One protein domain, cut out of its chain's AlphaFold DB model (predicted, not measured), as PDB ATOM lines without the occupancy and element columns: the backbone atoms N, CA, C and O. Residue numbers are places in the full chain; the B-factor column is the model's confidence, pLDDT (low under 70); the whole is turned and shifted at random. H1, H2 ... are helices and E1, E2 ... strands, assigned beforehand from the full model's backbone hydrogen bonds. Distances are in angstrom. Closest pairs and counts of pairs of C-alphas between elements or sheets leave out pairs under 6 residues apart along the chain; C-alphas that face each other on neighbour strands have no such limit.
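Overview. This is residues 18 to 143 and 152 to 168 of the 340 residues of an uncharacterized protein of Candidatus Rokubacteria bacterium GWA2_70_23 (UniProt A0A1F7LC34). A long rod is built along one very long helix, H1; H3 packs on it and runs back the opposite way, and H5 packs on the other helices from beyond the beginning of H1, so that the three make a loose up-and-down bundle that overlaps only in part. Short H2 sits across H1 near its far end, while E1 and the first part of H5 extend past the end where H1 begins, with H6 near H5. The printed part has 143 residues, with six named helices and one named strand in the order H1, H2, H3, H4, E1, H5, H6; the class is mostly helix. The whole is loose, with a radius of gyration of the C-alphas of 19.9 A, and spans 68 by 29 by 25 A.

Arrangement. H1, residues 18 to 54, is the hub, touching four helices. H3, residues 79 to 97, touches it at a shallow tilt of 22 degrees, opposite ways; the closest C-alphas, of Arg 22 and Ala 96, are 5.3 A apart. H5, residues 113 to 138, touches H3 at a steep tilt of 41 degrees, opposite ways, closest at Ala 88 and Ala 130, with C-alphas 4.6 A apart. H1 and H5 only just touch, with 3 pairs of C-alphas within 8 A, the closest being Leu 25 and Ala 127 at 7.4 A. H2, residues 64 to 70, touches residues 46 to 51 of H1 alone, about perpendicular at 78 degrees; the C-alphas of Val 47 and Ala 68 are closest, 6.0 A apart. H4, residues 99 to 102, touches residues 18 to 22 of H1 alone, closest at Arg 22 and Ser 99, with C-alphas 5.9 A apart. E1, residues 104 to 106, pairs with no named strand; its closest C-alpha to H5 is that of Val 105, 7.2 A from that of Ala 120. H6, residues 161 to 166, is close to but not clearly touching H5; the closest C-alphas, of Phe 128 and Glu 163, are 7.2 A apart. In H1, H3 and H6 every O i to N i+4 pair is within hydrogen-bond range; H2 has 2 of 3, H5 has 20 of 22, and H4 is too short for such a pair.

Along the chain. H1 runs 53.4 A, from C-alpha 18 at (232.331, 142.292, 142.403) to C-alpha 54 at (191.662, 159.213, 172.635). H3 is 26.7 A long. H5 is 38.0 A long and has a kink of 32 degrees near residue 125. H6 ends with C-alpha 166 at (233.584, 140.258, 152.375).

Size, cuts and confidence. The two C-alphas farthest apart, of Leu 57 and Gly 110, are 68.9 A apart. Residues 144 to 151 are not printed, and C-alphas 143 and 152 are 16.6 A apart across this cut, on the link from H5 to H6. Of the links printed whole, none is long. The mean pLDDT of the printed part is 88.8; residues 72 to 77 and residue 143 are under 70.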
ATOM      1  N   ILE A  18     233.060 141.008 142.395       93.06
ATOM      2  CA  ILE A  18     232.331 142.292 142.403       93.06
ATOM      3  C   ILE A  18     230.815 142.046 142.333       93.06
ATOM      4  O   ILE A  18     230.054 142.569 143.148       93.06
ATOM      5  N   GLY A  19     230.371 141.185 141.414       92.62
ATOM      6  CA  GLY A  19     228.964 140.801 141.291       92.62
ATOM      7  C   GLY A  19     228.415 140.099 142.537       92.62
ATOM      8  O   GLY A  19     227.278 140.351 142.928       92.62
ATOM      9  N   ALA A  20     229.220 139.264 143.198       92.00
ATOM     10  CA  ALA A  20     228.839 138.620 144.454       92.00
ATOM     11  C   ALA A  20     228.661 139.638 145.591       92.00
ATOM     12  O   ALA A  20     227.686 139.559 146.337       92.00
ATOM     13  N   PHE A  21     229.556 140.624 145.701       92.19
ATOM     14  CA  PHE A  21     229.415 141.711 146.669       92.19
ATOM     15  C   PHE A  21     228.133 142.519 146.419       92.19
ATOM     16  O   PHE A  21     227.342 142.720 147.340       92.19
ATOM     17  N   ARG A  22     227.860 142.883 145.158       93.31
ATOM     18  CA  ARG A  22     226.610 143.548 144.758       93.31
ATOM     19  C   ARG A  22     225.369 142.752 145.145       93.31
ATOM     20  O   ARG A  22     224.419 143.325 145.672       93.31
ATOM     21  N   ALA A  23     225.366 141.452 144.858       92.06
ATOM     22  CA  ALA A  23     224.244 140.575 145.163       92.06
ATOM     23  C   ALA A  23     223.981 140.519 146.673       92.06
ATOM     24  O   ALA A  23     222.829 140.598 147.087       92.06
ATOM     25  N   THR A  24     225.040 140.473 147.488       93.06
ATOM     26  CA  THR A  24     224.929 140.560 148.950       93.06
ATOM     27  C   THR A  24     224.302 141.884 149.381       93.06
ATOM     28  O   THR A  24     223.346 141.866 150.149       93.06
ATOM     29  N   LEU A  25     224.765 143.025 148.853       92.50
ATOM     30  CA  LEU A  25     224.181 144.333 149.181       92.50
ATOM     31  C   LEU A  25     222.697 144.419 148.812       92.50
ATOM     32  O   LEU A  25     221.894 144.894 149.612       92.50
ATOM     33  N   ALA A  26     222.330 143.944 147.619       91.94
ATOM     34  CA  ALA A  26     220.946 143.937 147.156       91.94
ATOM     35  C   ALA A  26     220.060 143.034 148.029       91.94
ATOM     36  O   ALA A  26     219.000 143.466 148.469       91.94
ATOM     37  N   ALA A  27     220.528 141.826 148.354       92.69
ATOM     38  CA  ALA A  27     219.806 140.909 149.230       92.69
ATOM     39  C   ALA A  27     219.607 141.499 150.636       92.69
ATOM     40  O   ALA A  27     218.505 141.440 151.178       92.69
ATOM     41  N   THR A  28     220.640 142.126 151.211       93.12
ATOM     42  CA  THR A  28     220.518 142.818 152.501       93.12
ATOM     43  C   THR A  28     219.554 144.002 152.409       93.12
ATOM     44  O   THR A  28     218.738 144.188 153.307       93.12
ATOM     45  N   ALA A  29     219.588 144.784 151.327       92.88
ATOM     46  CA  ALA A  29     218.637 145.874 151.117       92.88
ATOM     47  C   ALA A  29     217.188 145.359 151.040       92.88
ATOM     48  O   ALA A  29     216.292 145.946 151.645       92.88
ATOM     49  N   ASP A  30     216.946 144.247 150.348       94.00
ATOM     50  CA  ASP A  30     215.616 143.641 150.248       94.00
ATOM     51  C   ASP A  30     215.116 143.131 151.609       94.00
ATOM     52  O   ASP A  30     213.961 143.369 151.974       94.00
ATOM     53  N   GLU A  31     215.996 142.515 152.403       92.94
ATOM     54  CA  GLU A  31     215.684 142.079 153.768       92.94
ATOM     55  C   GLU A  31     215.334 143.266 154.682       92.94
ATOM     56  O   GLU A  31     214.338 143.234 155.413       92.94
ATOM     57  N   VAL A  32     216.122 144.344 154.621       92.88
ATOM     58  CA  VAL A  32     215.866 145.577 155.380       92.88
ATOM     59  C   VAL A  32     214.556 146.220 154.938       92.88
ATOM     60  O   VAL A  32     213.795 146.676 155.790       92.88
ATOM     61  N   ARG A  33     214.240 146.214 153.638       95.00
ATOM     62  CA  ARG A  33     212.975 146.749 153.115       95.00
ATOM     63  C   ARG A  33     211.768 145.991 153.662       95.00
ATOM     64  O   ARG A  33     210.817 146.626 154.110       95.00
ATOM     65  N   GLY A  34     211.808 144.658 153.659       93.31
ATOM     66  CA  GLY A  34     210.736 143.834 154.231       93.31
ATOM     67  C   GLY A  34     210.561 144.068 155.734       93.31
ATOM     68  O   GLY A  34     209.440 144.216 156.228       93.31
ATOM     69  N   TYR A  35     211.679 144.171 156.456       90.44
ATOM     70  CA  TYR A  35     211.678 144.487 157.881       90.44
ATOM     71  C   TYR A  35     211.076 145.870 158.175       90.44
ATOM     72  O   TYR A  35     210.210 145.997 159.041       90.44
ATOM     73  N   LEU A  36     211.488 146.892 157.419       90.62
ATOM     74  CA  LEU A  36     210.985 148.258 157.537       90.62
ATOM     75  C   LEU A  36     209.477 148.329 157.267       90.62
ATOM     76  O   LEU A  36     208.754 148.898 158.078       90.62
ATOM     77  N   ALA A  37     208.997 147.702 156.189       91.12
ATOM     78  CA  ALA A  37     207.573 147.679 155.849       91.12
ATOM     79  C   ALA A  37     206.727 147.059 156.975       91.12
ATOM     80  O   ALA A  37     205.696 147.604 157.362       91.12
ATOM     81  N   THR A  38     207.206 145.959 157.565       90.00
ATOM     82  CA  THR A  38     206.521 145.286 158.682       90.00
ATOM     83  C   THR A  38     206.417 146.200 159.909       90.00
ATOM     84  O   THR A  38     205.367 146.278 160.549       90.00
ATOM     85  N   ARG A  39     207.495 146.925 160.236       85.81
ATOM     86  CA  ARG A  39     207.532 147.861 161.371       85.81
ATOM     87  C   ARG A  39     206.676 149.106 161.131       85.81
ATOM     88  O   ARG A  39     205.967 149.512 162.046       85.81
ATOM     89  N   GLN A  40     206.681 149.655 159.916       87.88
ATOM     90  CA  GLN A  40     205.826 150.783 159.531       87.88
ATOM     91  C   GLN A  40     204.345 150.445 159.714       87.88
ATOM     92  O   GLN A  40     203.641 151.167 160.414       87.88
ATOM     93  N   SER A  41     203.891 149.296 159.206       87.56
ATOM     94  CA  SER A  41     202.501 148.859 159.395       87.56
ATOM     95  C   SER A  41     202.139 148.645 160.870       87.56
ATOM     96  O   SER A  41     201.030 148.972 161.294       87.56
ATOM     97  N   SER A  42     203.070 148.126 161.681       85.94
ATOM     98  CA  SER A  42     202.856 147.986 163.128       85.94
ATOM     99  C   SER A  42     202.718 149.340 163.832       85.94
ATOM    100  O   SER A  42     201.888 149.477 164.732       85.94
ATOM    101  N   TRP A  43     203.522 150.333 163.442       85.38
ATOM    102  CA  TRP A  43     203.452 151.693 163.978       85.38
ATOM    103  C   TRP A  43     202.138 152.385 163.590       85.38
ATOM    104  O   TRP A  43     201.435 152.894 164.460       85.38
ATOM    105  N   GLU A  44     201.741 152.318 162.318       86.12
ATOM    106  CA  GLU A  44     200.472 152.873 161.826       86.12
ATOM    107  C   GLU A  44     199.262 152.274 162.558       86.12
ATOM    108  O   GLU A  44     198.376 153.003 163.007       86.12
ATOM    109  N   GLY A  45     199.246 150.949 162.758       85.75
ATOM    110  CA  GLY A  45     198.198 150.277 163.530       85.75
ATOM    111  C   GLY A  45     198.134 150.748 164.987       85.75
ATOM    112  O   GLY A  45     197.045 150.900 165.546       85.75
ATOM    113  N   LYS A  46     199.288 151.040 165.602       83.62
ATOM    114  CA  LYS A  46     199.358 151.598 166.958       83.62
ATOM    115  C   LYS A  46     198.825 153.027 167.004       83.62
ATOM    116  O   LYS A  46     197.999 153.322 167.865       83.62
ATOM    117  N   VAL A  47     199.250 153.894 166.087       86.12
ATOM    118  CA  VAL A  47     198.753 155.278 165.994       86.12
ATOM    119  C   VAL A  47     197.237 155.283 165.794       86.12
ATOM    120  O   VAL A  47     196.531 156.007 166.494       86.12
ATOM    121  N   ALA A  48     196.710 154.411 164.927       87.06
ATOM    122  CA  ALA A  48     195.271 154.254 164.723       87.06
ATOM    123  C   ALA A  48     194.543 153.814 166.007       87.06
ATOM    124  O   ALA A  48     193.490 154.363 166.341       87.06
ATOM    125  N   ARG A  49     195.118 152.872 166.765       86.00
ATOM    126  CA  ARG A  49     194.573 152.434 168.058       86.00
ATOM    127  C   ARG A  49     194.570 153.562 169.092       86.00
ATOM    128  O   ARG A  49     193.536 153.806 169.704       86.00
ATOM    129  N   VAL A  50     195.688 154.268 169.257       86.25
ATOM    130  CA  VAL A  50     195.805 155.409 170.182       86.25
ATOM    131  C   VAL A  50     194.813 156.508 169.799       86.25
ATOM    132  O   VAL A  50     194.122 157.044 170.663       86.25
ATOM    133  N   SER A  51     194.663 156.800 168.504       86.38
ATOM    134  CA  SER A  51     193.660 157.748 168.011       86.38
ATOM    135  C   SER A  51     192.235 157.333 168.388       86.38
ATOM    136  O   SER A  51     191.428 158.189 168.751       86.38
ATOM    137  N   ALA A  52     191.910 156.042 168.286       87.88
ATOM    138  CA  ALA A  52     190.592 155.522 168.637       87.88
ATOM    139  C   ALA A  52     190.331 155.587 170.151       87.88
ATOM    140  O   ALA A  52     189.228 155.943 170.561       87.88
ATOM    141  N   GLU A  53     191.344 155.297 170.974       88.38
ATOM    142  CA  GLU A  53     191.264 155.367 172.441       88.38
ATOM    143  C   GLU A  53     191.123 156.814 172.953       88.38
ATOM    144  O   GLU A  53     190.376 157.063 173.898       88.38
ATOM    145  N   LEU A  54     191.780 157.785 172.307       87.44
ATOM    146  CA  LEU A  54     191.662 159.213 172.635       87.44
ATOM    147  C   LEU A  54     190.309 159.824 172.219       87.44
ATOM    148  O   LEU A  54     189.861 160.818 172.800       87.44
ATOM    149  N   GLY A  55     189.649 159.229 171.223       86.94
ATOM    150  CA  GLY A  55     188.321 159.618 170.762       86.94
ATOM    151  C   GLY A  55     188.234 161.022 170.128       86.94
ATOM    152  O   GLY A  55     189.235 161.715 169.935       86.94
ATOM    153  N   PRO A  56     187.012 161.491 169.799       85.00
ATOM    154  CA  PRO A  56     186.806 162.726 169.031       85.00
ATOM    155  C   PRO A  56     187.266 164.007 169.742       85.00
ATOM    156  O   PRO A  56     187.518 165.021 169.098       85.00
ATOM    157  N   LEU A  57     187.372 163.978 171.074       78.69
ATOM    158  CA  LEU A  57     187.711 165.145 171.896       78.69
ATOM    159  C   LEU A  57     189.192 165.545 171.810       78.69
ATOM    160  O   LEU A  57     189.539 166.674 172.170       78.69
ATOM    161  N   ALA A  58     190.051 164.636 171.344       81.38
ATOM    162  CA  ALA A  58     191.482 164.867 171.172       81.38
ATOM    163  C   ALA A  58     191.843 165.487 169.811       81.38
ATOM    164  O   ALA A  58     192.946 166.017 169.654       81.38
ATOM    165  N   ILE A  59     190.919 165.463 168.842       81.06
ATOM    166  CA  ILE A  59     191.144 165.958 167.478       81.06
ATOM    167  C   ILE A  59     191.535 167.442 167.520       81.06
ATOM    168  O   ILE A  59     190.809 168.280 168.054       81.06
ATOM    169  N   GLY A  60     192.708 167.767 166.969       81.50
ATOM    170  CA  GLY A  60     193.250 169.131 166.916       81.50
ATOM    171  C   GLY A  60     193.796 169.674 168.243       81.50
ATOM    172  O   GLY A  60     194.260 170.813 168.277       81.50
ATOM    173  N   ARG A  61     193.752 168.891 169.331       85.50
ATOM    174  CA  ARG A  61     194.292 169.268 170.654       85.50
ATOM    175  C   ARG A  61     195.495 168.438 171.074       85.50
ATOM    176  O   ARG A  61     196.327 168.929 171.829       85.50
ATOM    177  N   ILE A  62     195.567 167.194 170.610       85.81
ATOM    178  CA  ILE A  62     196.662 166.270 170.891       85.81
ATOM    179  C   ILE A  62     197.273 165.851 169.559       85.81
ATOM    180  O   ILE A  62     196.566 165.422 168.649       85.81
ATOM    181  N   ASP A  63     198.593 165.971 169.463       85.62
ATOM    182  CA  ASP A  63     199.367 165.325 168.410       85.62
ATOM    183  C   ASP A  63     199.418 163.824 168.716       85.62
ATOM    184  O   ASP A  63     200.095 163.389 169.652       85.62
ATOM    185  N   VAL A  64     198.620 163.048 167.981       84.00
ATOM    186  CA  VAL A  64     198.434 161.612 168.223       84.00
ATOM    187  C   VAL A  64     199.725 160.837 167.973       84.00
ATOM    188  O   VAL A  64     200.015 159.905 168.720       84.00
ATOM    189  N   GLU A  65     200.521 161.230 166.979       81.94
ATOM    190  CA  GLU A  65     201.798 160.578 166.675       81.94
ATOM    191  C   GLU A  65     202.785 160.807 167.813       81.94
ATOM    192  O   GLU A  65     203.353 159.858 168.358       81.94
ATOM    193  N   ARG A  66     202.912 162.059 168.260       81.31
ATOM    194  CA  ARG A  66     203.770 162.396 169.396       81.31
ATOM    195  C   ARG A  66     203.289 161.730 170.682       81.31
ATOM    196  O   ARG A  66     204.104 161.240 171.457       81.31
ATOM    197  N   PHE A  67     201.981 161.650 170.904       82.31
ATOM    198  CA  PHE A  67     201.429 160.949 172.060       82.31
ATOM    199  C   PHE A  67     201.686 159.433 171.996       82.31
ATOM    200  O   PHE A  67     202.061 158.836 173.000       82.31
ATOM    201  N   ALA A  68     201.580 158.812 170.818       81.62
ATOM    202  CA  ALA A  68     201.852 157.386 170.631       81.62
ATOM    203  C   ALA A  68     203.310 157.000 170.944       81.62
ATOM    204  O   ALA A  68     203.546 155.866 171.373       81.62
ATOM    205  N   THR A  69     204.268 157.926 170.788       78.94
ATOM    206  CA  THR A  69     205.673 157.717 171.206       78.94
ATOM    207  C   THR A  69     205.851 157.707 172.727       78.94
ATOM    208  O   THR A  69     206.728 157.024 173.239       78.94
ATOM    209  N   LEU A  70     205.002 158.420 173.479       77.38
ATOM    210  CA  LEU A  70     205.078 158.470 174.947       77.38
ATOM    211  C   LEU A  70     204.531 157.199 175.605       77.38
ATOM    212  O   LEU A  70     204.943 156.847 176.706       77.38
ATOM    213  N   VAL A  71     203.605 156.517 174.930       74.25
ATOM    214  CA  VAL A  71     202.995 155.251 175.372       74.25
ATOM    215  C   VAL A  71     203.682 154.065 174.675       74.25
ATOM    216  O   VAL A  71     203.057 153.079 174.286       74.25
ATOM    217  N   GLU A  72     204.969 154.197 174.352       64.75
ATOM    218  CA  GLU A  72     205.736 153.183 173.631       64.75
ATOM    219  C   GLU A  72     206.476 152.220 174.551       64.75
ATOM    220  O   GLU A  72     207.510 152.545 175.114       64.75
ATOM    221  N   ASP A  73     205.958 150.991 174.617       63.66
ATOM    222  CA  ASP A  73     206.620 149.859 175.275       63.66
ATOM    223  C   ASP A  73     207.652 149.151 174.364       63.66
ATOM    224  O   ASP A  73     208.360 148.256 174.820       63.66
ATOM    225  N   GLN A  74     207.744 149.506 173.070       62.56
ATOM    226  CA  GLN A  74     208.644 148.872 172.091       62.56
ATOM    227  C   GLN A  74     209.523 149.899 171.350       62.56
ATOM    228  O   GLN A  74     209.076 150.458 170.351       62.56
ATOM    229  N   PRO A  75     210.785 150.119 171.762       61.31
ATOM    230  CA  PRO A  75     211.650 151.159 171.185       61.31
ATOM    231  C   PRO A  75     211.961 150.972 169.683       61.31
ATOM    232  O   PRO A  75     212.211 151.946 168.969       61.31
ATOM    233  N   ASP A  76     211.891 149.741 169.172       61.94
ATOM    234  CA  ASP A  76     212.226 149.386 167.784       61.94
ATOM    235  C   ASP A  76     211.168 149.801 166.742       61.94
ATOM    236  O   ASP A  76     211.412 149.681 165.539       61.94
ATOM    237  N   ALA A  77     209.969 150.198 167.180       67.88
ATOM    238  CA  ALA A  77     208.894 150.687 166.311       67.88
ATOM    239  C   ALA A  77     208.800 152.222 166.295       67.88
ATOM    240  O   ALA A  77     207.956 152.772 165.585       67.88
ATOM    241  N   SER A  78     209.688 152.898 167.029       75.62
ATOM    242  CA  SER A  78     209.693 154.350 167.132       75.62
ATOM    243  C   SER A  78     209.982 155.019 165.778       75.62
ATOM    244  O   SER A  78     210.733 154.478 164.956       75.62
ATOM    245  N   PRO A  79     209.468 156.241 165.534       79.94
ATOM    246  CA  PRO A  79     209.753 156.994 164.310       79.94
ATOM    247  C   PRO A  79     211.253 157.156 164.023       79.94
ATOM    248  O   PRO A  79     211.685 156.997 162.885       79.94
ATOM    249  N   ALA A  80     212.070 157.375 165.057       82.00
ATOM    250  CA  ALA A  80     213.523 157.502 164.917       82.00
ATOM    251  C   ALA A  80     214.192 156.194 164.451       82.00
ATOM    252  O   ALA A  80     215.128 156.218 163.643       82.00
ATOM    253  N   ALA A  81     213.708 155.042 164.927       83.06
ATOM    254  CA  ALA A  81     214.167 153.739 164.459       83.06
ATOM    255  C   ALA A  81     213.773 153.511 162.989       83.06
ATOM    256  O   ALA A  81     214.602 153.063 162.193       83.06
ATOM    257  N   LEU A  82     212.545 153.877 162.601       87.06
ATOM    258  CA  LEU A  82     212.072 153.789 161.214       87.06
ATOM    259  C   LEU A  82     212.885 154.684 160.266       87.06
ATOM    260  O   LEU A  82     213.287 154.227 159.194       87.06
ATOM    261  N   GLU A  83     213.180 155.923 160.663       87.75
ATOM    262  CA  GLU A  83     214.041 156.839 159.903       87.75
ATOM    263  C   GLU A  83     215.455 156.275 159.731       87.75
ATOM    264  O   GLU A  83     215.997 156.270 158.624       87.75
ATOM    265  N   THR A  84     216.037 155.733 160.805       87.56
ATOM    266  CA  THR A  84     217.376 155.126 160.781       87.56
ATOM    267  C   THR A  84     217.425 153.920 159.842       87.56
ATOM    268  O   THR A  84     218.334 153.805 159.016       87.56
ATOM    269  N   LEU A  85     216.421 153.040 159.908       89.50
ATOM    270  CA  LEU A  85     216.281 151.905 158.992       89.50
ATOM    271  C   LEU A  85     216.105 152.365 157.538       89.50
ATOM    272  O   LEU A  85     216.705 151.777 156.637       89.50
ATOM    273  N   GLY A  86     215.336 153.432 157.303       91.06
ATOM    274  CA  GLY A  86     215.187 154.056 155.988       91.06
ATOM    275  C   GLY A  86     216.513 154.595 155.438       91.06
ATOM    276  O   GLY A  86     216.856 154.333 154.284       91.06
ATOM    277  N   GLY A  87     217.305 155.272 156.273       91.00
ATOM    278  CA  GLY A  87     218.640 155.757 155.917       91.00
ATOM    279  C   GLY A  87     219.627 154.625 155.611       91.00
ATOM    280  O   GLY A  87     220.367 154.694 154.626       91.00
ATOM    281  N   ALA A  88     219.609 153.551 156.405       91.38
ATOM    282  CA  ALA A  88     220.415 152.356 156.156       91.38
ATOM    283  C   ALA A  88     220.019 151.661 154.841       91.38
ATOM    284  O   ALA A  88     220.891 151.291 154.053       91.38
ATOM    285  N   LEU A  89     218.717 151.541 154.561       93.81
ATOM    286  CA  LEU A  89     218.203 150.990 153.307       93.81
ATOM    287  C   LEU A  89     218.643 151.823 152.097       93.81
ATOM    288  O   LEU A  89     219.122 151.265 151.108       93.81
ATOM    289  N   ALA A  90     218.516 153.149 152.183       93.44
ATOM    290  CA  ALA A  90     218.958 154.058 151.132       93.44
ATOM    291  C   ALA A  90     220.465 153.915 150.863       93.44
ATOM    292  O   ALA A  90     220.887 153.899 149.709       93.44
ATOM    293  N   ALA A  91     221.273 153.743 151.915       92.31
ATOM    294  CA  ALA A  91     222.706 153.520 151.778       92.31
ATOM    295  C   ALA A  91     223.056 152.201 151.086       92.31
ATOM    296  O   ALA A  91     223.867 152.194 150.162       92.31
ATOM    297  N   LEU A  92     222.423 151.096 151.484       92.94
ATOM    298  CA  LEU A  92     222.632 149.799 150.835       92.94
ATOM    299  C   LEU A  92     222.192 149.823 149.363       92.94
ATOM    300  O   LEU A  92     222.894 149.286 148.508       92.94
ATOM    301  N   GLY A  93     221.069 150.485 149.063       93.50
ATOM    302  CA  GLY A  93     220.560 150.652 147.701       93.50
ATOM    303  C   GLY A  93     221.483 151.481 146.805       93.50
ATOM    304  O   GLY A  93     221.789 151.055 145.691       93.50
ATOM    305  N   ASP A  94     221.975 152.623 147.298       94.00
ATOM    306  CA  ASP A  94     222.955 153.465 146.593       94.00
ATOM    307  C   ASP A  94     224.235 152.682 146.266       94.00
ATOM    308  O   ASP A  94     224.688 152.652 145.118       94.00
ATOM    309  N   LEU A  95     224.776 151.958 147.252       93.75
ATOM    310  CA  LEU A  95     225.989 151.167 147.059       93.75
ATOM    311  C   LEU A  95     225.773 150.008 146.070       93.75
ATOM    312  O   LEU A  95     226.603 149.773 145.190       93.75
ATOM    313  N   ALA A  96     224.640 149.305 146.159       91.69
ATOM    314  CA  ALA A  96     224.295 148.238 145.218       91.69
ATOM    315  C   ALA A  96     224.113 148.759 143.777       91.69
ATOM    316  O   ALA A  96     224.422 148.040 142.819       91.69
ATOM    317  N   GLY A  97     223.633 149.998 143.619       90.94
ATOM    318  CA  GLY A  97     223.487 150.675 142.330       90.94
ATOM    319  C   GLY A  97     224.824 151.064 141.694       90.94
ATOM    320  O   GLY A  97     224.993 150.900 140.489       90.94
ATOM    321  N   ARG A  98     225.792 151.509 142.504       90.31
ATOM    322  CA  ARG A  98     227.122 151.980 142.066       90.31
ATOM    323  C   ARG A  98     228.188 150.880 141.966       90.31
ATOM    324  O   ARG A  98     229.356 151.186 141.757       90.31
ATOM    325  N   SER A  99     227.827 149.611 142.166       78.56
ATOM    326  CA  SER A  99     228.757 148.517 142.501       78.56
ATOM    327  C   SER A  99     230.084 148.479 141.732       78.56
ATOM    328  O   SER A  99     231.125 148.321 142.361       78.56
ATOM    329  N   GLU A 100     230.071 148.567 140.402       84.56
ATOM    330  CA  GLU A 100     231.310 148.512 139.616       84.56
ATOM    331  C   GLU A 100     232.113 149.809 139.766       84.56
ATOM    332  O   GLU A 100     233.318 149.760 140.006       84.56
ATOM    333  N   GLN A 101     231.438 150.965 139.761       89.50
ATOM    334  CA  GLN A 101     232.072 152.263 140.006       89.50
ATOM    335  C   GLN A 101     232.618 152.404 141.436       89.50
ATOM    336  O   GLN A 101     233.545 153.172 141.653       89.50
ATOM    337  N   LEU A 102     232.077 151.672 142.417       90.75
ATOM    338  CA  LEU A 102     232.634 151.625 143.777       90.75
ATOM    339  C   LEU A 102     233.983 150.909 143.838       90.75
ATOM    340  O   LEU A 102     234.785 151.189 144.726       90.75
ATOM    341  N   CYS A 103     234.216 149.967 142.924       93.00
ATOM    342  CA  CYS A 103     235.420 149.148 142.904       93.00
ATOM    343  C   CYS A 103     236.531 149.765 142.044       93.00
ATOM    344  O   CYS A 103     237.626 149.212 142.003       93.00
ATOM    345  N   VAL A 104     236.274 150.890 141.369       95.00
ATOM    346  CA  VAL A 104     237.247 151.602 140.531       95.00
ATOM    347  C   VAL A 104     237.494 152.980 141.112       95.00
ATOM    348  O   VAL A 104     236.568 153.769 141.270       95.00
ATOM    349  N   VAL A 105     238.756 153.300 141.384       95.75
ATOM    350  CA  VAL A 105     239.143 154.634 141.847       95.75
ATOM    351  C   VAL A 105     240.328 155.174 141.072       95.75
ATOM    352  O   VAL A 105     241.235 154.442 140.688       95.75
ATOM    353  N   GLU A 106     240.317 156.481 140.850       96.62
ATOM    354  CA  GLU A 106     241.388 157.198 140.174       96.62
ATOM    355  C   GLU A 106     242.080 158.124 141.166       96.62
ATOM    356  O   GLU A 106     241.436 158.901 141.873       96.62
ATOM    357  N   VAL A 107     243.403 158.010 141.243       97.12
ATOM    358  CA  VAL A 107     244.239 158.892 142.052       97.12
ATOM    359  C   VAL A 107     244.546 160.136 141.219       97.12
ATOM    360  O   VAL A 107     245.202 160.010 140.180       97.12
ATOM    361  N   PRO A 108     244.115 161.337 141.651       95.31
ATOM    362  CA  PRO A 108     244.477 162.574 140.969       95.31
ATOM    363  C   PRO A 108     245.997 162.726 140.890       95.31
ATOM    364  O   PRO A 108     246.708 162.319 141.810       95.31
ATOM    365  N   ALA A 109     246.505 163.343 139.824       93.06
ATOM    366  CA  ALA A 109     247.940 163.584 139.682       93.06
ATOM    367  C   ALA A 109     248.490 164.394 140.874       93.06
ATOM    368  O   ALA A 109     247.939 165.434 141.234       93.06
ATOM    369  N   GLY A 110     249.578 163.913 141.480       92.56
ATOM    370  CA  GLY A 110     250.153 164.463 142.714       92.56
ATOM    371  C   GLY A 110     249.368 164.138 143.993       92.56
ATOM    372  O   GLY A 110     249.729 164.618 145.066       92.56
ATOM    373  N   GLY A 111     248.293 163.352 143.897       94.06
ATOM    374  CA  GLY A 111     247.462 162.931 145.020       94.06
ATOM    375  C   GLY A 111     248.057 161.768 145.817       94.06
ATOM    376  O   GLY A 111     248.922 161.026 145.353       94.06
ATOM    377  N   SER A 112     247.556 161.583 147.039       96.38
ATOM    378  CA  SER A 112     247.965 160.481 147.910       96.38
ATOM    379  C   SER A 112     247.211 159.194 147.564       96.38
ATOM    380  O   SER A 112     246.009 159.081 147.814       96.38
ATOM    381  N   LEU A 113     247.933 158.194 147.046       97.00
ATOM    382  CA  LEU A 113     247.407 156.840 146.823       97.00
ATOM    383  C   LEU A 113     246.773 156.260 148.099       97.00
ATOM    384  O   LEU A 113     245.700 155.663 148.045       97.00
ATOM    385  N   TYR A 114     247.418 156.476 149.245       97.62
ATOM    386  CA  TYR A 114     246.950 156.003 150.544       97.62
ATOM    387  C   TYR A 114     245.581 156.584 150.918       97.62
ATOM    388  O   TYR A 114     244.654 155.840 151.236       97.62
ATOM    389  N   GLU A 115     245.433 157.908 150.839       97.81
ATOM    390  CA  GLU A 115     244.188 158.583 151.220       97.81
ATOM    391  C   GLU A 115     243.035 158.218 150.287       97.81
ATOM    392  O   GLU A 115     241.902 158.048 150.738       97.81
ATOM    393  N   VAL A 116     243.316 158.078 148.986       98.06
ATOM    394  CA  VAL A 116     242.308 157.693 147.992       98.06
ATOM    395  C   VAL A 116     241.816 156.270 148.246       98.06
ATOM    396  O   VAL A 116     240.604 156.059 148.304       98.06
ATOM    397  N   VAL A 117     242.719 155.308 148.468       98.25
ATOM    398  CA  VAL A 117     242.340 153.923 148.803       98.25
ATOM    399  C   VAL A 117     241.594 153.866 150.135       98.25
ATOM    400  O   VAL A 117     240.534 153.245 150.215       98.25
ATOM    401  N   GLY A 118     242.082 154.564 151.163       98.06
ATOM    402  CA  GLY A 118     241.426 154.625 152.469       98.06
ATOM    403  C   GLY A 118     240.008 155.198 152.390       98.06
ATOM    404  O   GLY A 118     239.090 154.653 153.002       98.06
ATOM    405  N   ARG A 119     239.799 156.249 151.586       97.88
ATOM    406  CA  ARG A 119     238.472 156.832 151.333       97.88
ATOM    407  C   ARG A 119     237.560 155.874 150.571       97.88
ATOM    408  O   ARG A 119     236.394 155.750 150.933       97.88
ATOM    409  N   ALA A 120     238.079 155.195 149.551       97.44
ATOM    410  CA  ALA A 120     237.324 154.219 148.769       97.44
ATOM    411  C   ALA A 120     236.825 153.064 149.644       97.44
ATOM    412  O   ALA A 120     235.642 152.727 149.637       97.44
ATOM    413  N   LEU A 121     237.718 152.510 150.469       97.81
ATOM    414  CA  LEU A 121     237.357 151.483 151.438       97.81
ATOM    415  C   LEU A 121     236.385 152.039 152.479       97.81
ATOM    416  O   LEU A 121     235.405 151.378 152.782       97.81
ATOM    417  N   ALA A 122     236.563 153.263 152.979       97.44
ATOM    418  CA  ALA A 122     235.606 153.848 153.918       97.44
ATOM    419  C   ALA A 122     234.188 153.970 153.330       97.44
ATOM    420  O   ALA A 122     233.213 153.669 154.021       97.44
ATOM    421  N   GLU A 123     234.078 154.351 152.055       96.38
ATOM    422  CA  GLU A 123     232.807 154.416 151.326       96.38
ATOM    423  C   GLU A 123     232.175 153.028 151.161       96.38
ATOM    424  O   GLU A 123     230.990 152.863 151.431       96.38
ATOM    425  N   ILE A 124     232.952 151.997 150.819       95.56
ATOM    426  CA  ILE A 124     232.466 150.604 150.816       95.56
ATOM    427  C   ILE A 124     231.997 150.194 152.224       95.56
ATOM    428  O   ILE A 124     230.970 149.533 152.390       95.56
ATOM    429  N   GLY A 125     232.716 150.639 153.255       95.81
ATOM    430  CA  GLY A 125     232.448 150.342 154.661       95.81
ATOM    431  C   GLY A 125     231.129 150.912 155.174       95.81
ATOM    432  O   GLY A 125     230.598 150.429 156.176       95.81
ATOM    433  N   ARG A 126     230.546 151.875 154.455       95.06
ATOM    434  CA  ARG A 126     229.193 152.375 154.704       95.06
ATOM    435  C   ARG A 126     228.147 151.256 154.680       95.06
ATOM    436  O   ARG A 126     227.199 151.312 155.460       95.06
ATOM    437  N   ALA A 127     228.349 150.200 153.885       94.56
ATOM    438  CA  ALA A 127     227.495 149.010 153.913       94.56
ATOM    439  C   ALA A 127     227.522 148.303 155.277       94.56
ATOM    440  O   ALA A 127     226.479 147.921 155.807       94.56
ATOM    441  N   PHE A 128     228.706 148.167 155.879       94.38
ATOM    442  CA  PHE A 128     228.856 147.561 157.202       94.38
ATOM    443  C   PHE A 128     228.296 148.465 158.299       94.38
ATOM    444  O   PHE A 128     227.633 147.973 159.209       94.38
ATOM    445  N   SER A 129     228.480 149.784 158.186       92.81
ATOM    446  CA  SER A 129     227.815 150.738 159.080       92.81
ATOM    447  C   SER A 129     226.290 150.599 159.009       92.81
ATOM    448  O   SER A 129     225.654 150.503 160.054       92.81
ATOM    449  N   ALA A 130     225.711 150.507 157.808       92.31
ATOM    450  CA  ALA A 130     224.275 150.310 157.618       92.31
ATOM    451  C   ALA A 130     223.787 148.988 158.232       92.31
ATOM    452  O   ALA A 130     222.803 148.973 158.968       92.31
ATOM    453  N   ALA A 131     224.497 147.884 157.990       91.75
ATOM    454  CA  ALA A 131     224.142 146.575 158.538       91.75
ATOM    455  C   ALA A 131     224.217 146.533 160.078       91.75
ATOM    456  O   ALA A 131     223.366 145.916 160.728       91.75
ATOM    457  N   ARG A 132     225.208 147.208 160.675       90.50
ATOM    458  CA  ARG A 132     225.341 147.330 162.135       90.50
ATOM    459  C   ARG A 132     224.189 148.138 162.733       90.50
ATOM    460  O   ARG A 132     223.566 147.644 163.665       90.50
ATOM    461  N   LEU A 133     223.833 149.278 162.133       88.88
ATOM    462  CA  LEU A 133     222.681 150.087 162.560       88.88
ATOM    463  C   LEU A 133     221.374 149.282 162.522       88.88
ATOM    464  O   LEU A 133     220.617 149.269 163.488       88.88
ATOM    465  N   VAL A 134     221.132 148.535 161.437       89.50
ATOM    466  CA  VAL A 134     219.968 147.636 161.335       89.50
ATOM    467  C   VAL A 134     219.979 146.595 162.458       89.50
ATOM    468  O   VAL A 134     218.938 146.307 163.046       89.50
ATOM    469  N   SER A 135     221.147 146.031 162.770       89.19
ATOM    470  CA  SER A 135     221.297 145.032 163.833       89.19
ATOM    471  C   SER A 135     221.070 145.619 165.231       89.19
ATOM    472  O   SER A 135     220.521 144.933 166.091       89.19
ATOM    473  N   GLU A 136     221.465 146.870 165.470       86.94
ATOM    474  CA  GLU A 136     221.224 147.585 166.731       86.94
ATOM    475  C   GLU A 136     219.741 147.896 166.932       86.94
ATOM    476  O   GLU A 136     219.205 147.603 168.003       86.94
ATOM    477  N   VAL A 137     219.065 148.386 165.885       87.06
ATOM    478  CA  VAL A 137     217.613 148.622 165.893       87.06
ATOM    479  C   VAL A 137     216.849 147.319 166.116       87.06
ATOM    480  O   VAL A 137     215.954 147.266 166.950       87.06
ATOM    481  N   ARG A 138     217.226 146.234 165.426       85.50
ATOM    482  CA  ARG A 138     216.592 144.912 165.599       85.50
ATOM    483  C   ARG A 138     216.728 144.345 167.005       85.50
ATOM    484  O   ARG A 138     215.926 143.504 167.394       85.50
ATOM    485  N   ALA A 139     217.775 144.735 167.719       85.19
ATOM    486  CA  ALA A 139     218.065 144.228 169.046       85.19
ATOM    487  C   ALA A 139     217.574 145.150 170.173       85.19
ATOM    488  O   ALA A 139     217.911 144.890 171.328       85.19
ATOM    489  N   GLY A 140     216.859 146.233 169.849       80.56
ATOM    490  CA  GLY A 140     216.388 147.228 170.814       80.56
ATOM    491  C   GLY A 140     217.483 147.935 171.598       80.56
ATOM    492  O   GLY A 140     217.238 148.439 172.687       80.56
ATOM    493  N   ARG A 141     218.701 147.978 171.047       79.25
ATOM    494  CA  ARG A 141     219.844 148.714 171.618       79.25
ATOM    495  C   ARG A 141     220.061 150.065 170.946       79.25
ATOM    496  O   ARG A 141     221.094 150.692 171.148       79.25
ATOM    497  N   PHE A 142     219.129 150.474 170.094       74.00
ATOM    498  CA  PHE A 142     219.206 151.746 169.406       74.00
ATOM    499  C   PHE A 142     218.922 152.884 170.388       74.00
ATOM    500  O   PHE A 142     217.802 153.028 170.876       74.00
ATOM    501  N   GLU A 143     219.938 153.703 170.646       69.81
ATOM    502  CA  GLU A 143     219.769 154.989 171.307       69.81
ATOM    503  C   GLU A 143     219.712 156.087 170.237       69.81
ATOM    504  O   GLU A 143     220.667 156.241 169.467       69.81
ATOM    505  N   GLY A 152     227.226 156.202 157.745       86.62
ATOM    506  CA  GLY A 152     228.358 156.990 157.275       86.62
ATOM    507  C   GLY A 152     229.506 156.104 156.791       86.62
ATOM    508  O   GLY A 152     229.484 154.888 157.007       86.62
ATOM    509  N   PRO A 153     230.535 156.693 156.157       93.56
ATOM    510  CA  PRO A 153     231.750 155.969 155.808       93.56
ATOM    511  C   PRO A 153     232.381 155.313 157.041       93.56
ATOM    512  O   PRO A 153     232.538 155.950 158.087       93.56
ATOM    513  N   LEU A 154     232.778 154.046 156.912       95.19
ATOM    514  CA  LEU A 154     233.419 153.285 157.984       95.19
ATOM    515  C   LEU A 154     234.862 152.958 157.587       95.19
ATOM    516  O   LEU A 154     235.053 152.091 156.733       95.19
ATOM    517  N   PRO A 155     235.881 153.587 158.200       96.62
ATOM    518  CA  PRO A 155     237.281 153.325 157.876       96.62
ATOM    519  C   PRO A 155     237.655 151.845 158.008       96.62
ATOM    520  O   PRO A 155     237.207 151.173 158.939       96.62
ATOM    521  N   PHE A 156     238.537 151.356 157.131       97.12
ATOM    522  CA  PHE A 156     238.976 149.952 157.094       97.12
ATOM    523  C   PHE A 156     239.554 149.450 158.433       97.12
ATOM    524  O   PHE A 156     239.357 148.298 158.837       97.12
ATOM    525  N   SER A 157     240.211 150.335 159.188       96.38
ATOM    526  CA  SER A 157     240.728 150.043 160.530       96.38
ATOM    527  C   SER A 157     239.636 149.645 161.532       96.38
ATOM    528  O   SER A 157     239.920 148.901 162.467       96.38
ATOM    529  N   ARG A 158     238.381 150.066 161.315       96.88
ATOM    530  CA  ARG A 158     237.209 149.730 162.147       96.88
ATOM    531  C   ARG A 158     236.408 148.528 161.642       96.88
ATOM    532  O   ARG A 158     235.380 148.178 162.236       96.88
ATOM    533  N   TRP A 159     236.842 147.909 160.547       96.69
ATOM    534  CA  TRP A 159     236.200 146.707 160.034       96.69
ATOM    535  C   TRP A 159     236.560 145.498 160.889       96.69
ATOM    536  O   TRP A 159     237.699 145.340 161.325       96.69
ATOM    537  N   THR A 160     235.591 144.616 161.094       96.12
ATOM    538  CA  THR A 160     235.830 143.316 161.717       96.12
ATOM    539  C   THR A 160     236.532 142.371 160.746       96.12
ATOM    540  O   THR A 160     236.511 142.544 159.526       96.12
ATOM    541  N   LYS A 161     237.095 141.282 161.279       95.06
ATOM    542  CA  LYS A 161     237.687 140.207 160.468       95.06
ATOM    543  C   LYS A 161     236.697 139.606 159.461       95.06
ATOM    544  O   LYS A 161     237.104 139.216 158.371       95.06
ATOM    545  N   ALA A 162     235.413 139.514 159.815       93.56
ATOM    546  CA  ALA A 162     234.378 139.000 158.918       93.56
ATOM    547  C   ALA A 162     234.097 139.978 157.768       93.56
ATOM    548  O   ALA A 162     234.043 139.570 156.612       93.56
ATOM    549  N   GLU A 163     234.011 141.273 158.065       94.38
ATOM    550  CA  GLU A 163     233.796 142.329 157.067       94.38
ATOM    551  C   GLU A 163     234.976 142.426 156.088       94.38
ATOM    552  O   GLU A 163     234.774 142.436 154.875       94.38
ATOM    553  N   ARG A 164     236.220 142.348 156.582       95.62
ATOM    554  CA  ARG A 164     237.431 142.302 155.736       95.62
ATOM    555  C   ARG A 164     237.492 141.078 154.814       95.62
ATOM    556  O   ARG A 164     238.186 141.104 153.802       95.62
ATOM    557  N   ARG A 165     236.771 139.993 155.125       93.19
ATOM    558  CA  ARG A 165     236.635 138.819 154.238       93.19
ATOM    559  C   ARG A 165     235.575 139.002 153.151       93.19
ATOM    560  O   ARG A 165     235.623 138.284 152.156       93.19
ATOM    561  N   LEU A 166     234.629 139.917 153.346       91.56
ATOM    562  CA  LEU A 166     233.584 140.258 152.375       91.56
ATOM    563  C   LEU A 166     233.990 141.412 151.454       91.56
ATOM    564  O   LEU A 166     233.260 141.729 150.518       91.56
ATOM    565  N   ALA A 167     235.131 142.038 151.730       91.25
ATOM    566  CA  ALA A 167     235.616 143.195 151.010       91.25
ATOM    567  C   ALA A 167     235.757 142.912 149.501       91.25
ATOM    568  O   ALA A 167     236.399 141.922 149.122       91.25
ATOM    569  N   PRO A 168     235.176 143.752 148.628       94.06
ATOM    570  CA  PRO A 168     235.363 143.611 147.197       94.06
ATOM    571  C   PRO A 168     236.801 143.995 146.797       94.06
ATOM    572  O   PRO A 168     237.474 144.762 147.496       94.06
TER     573      PRO A 168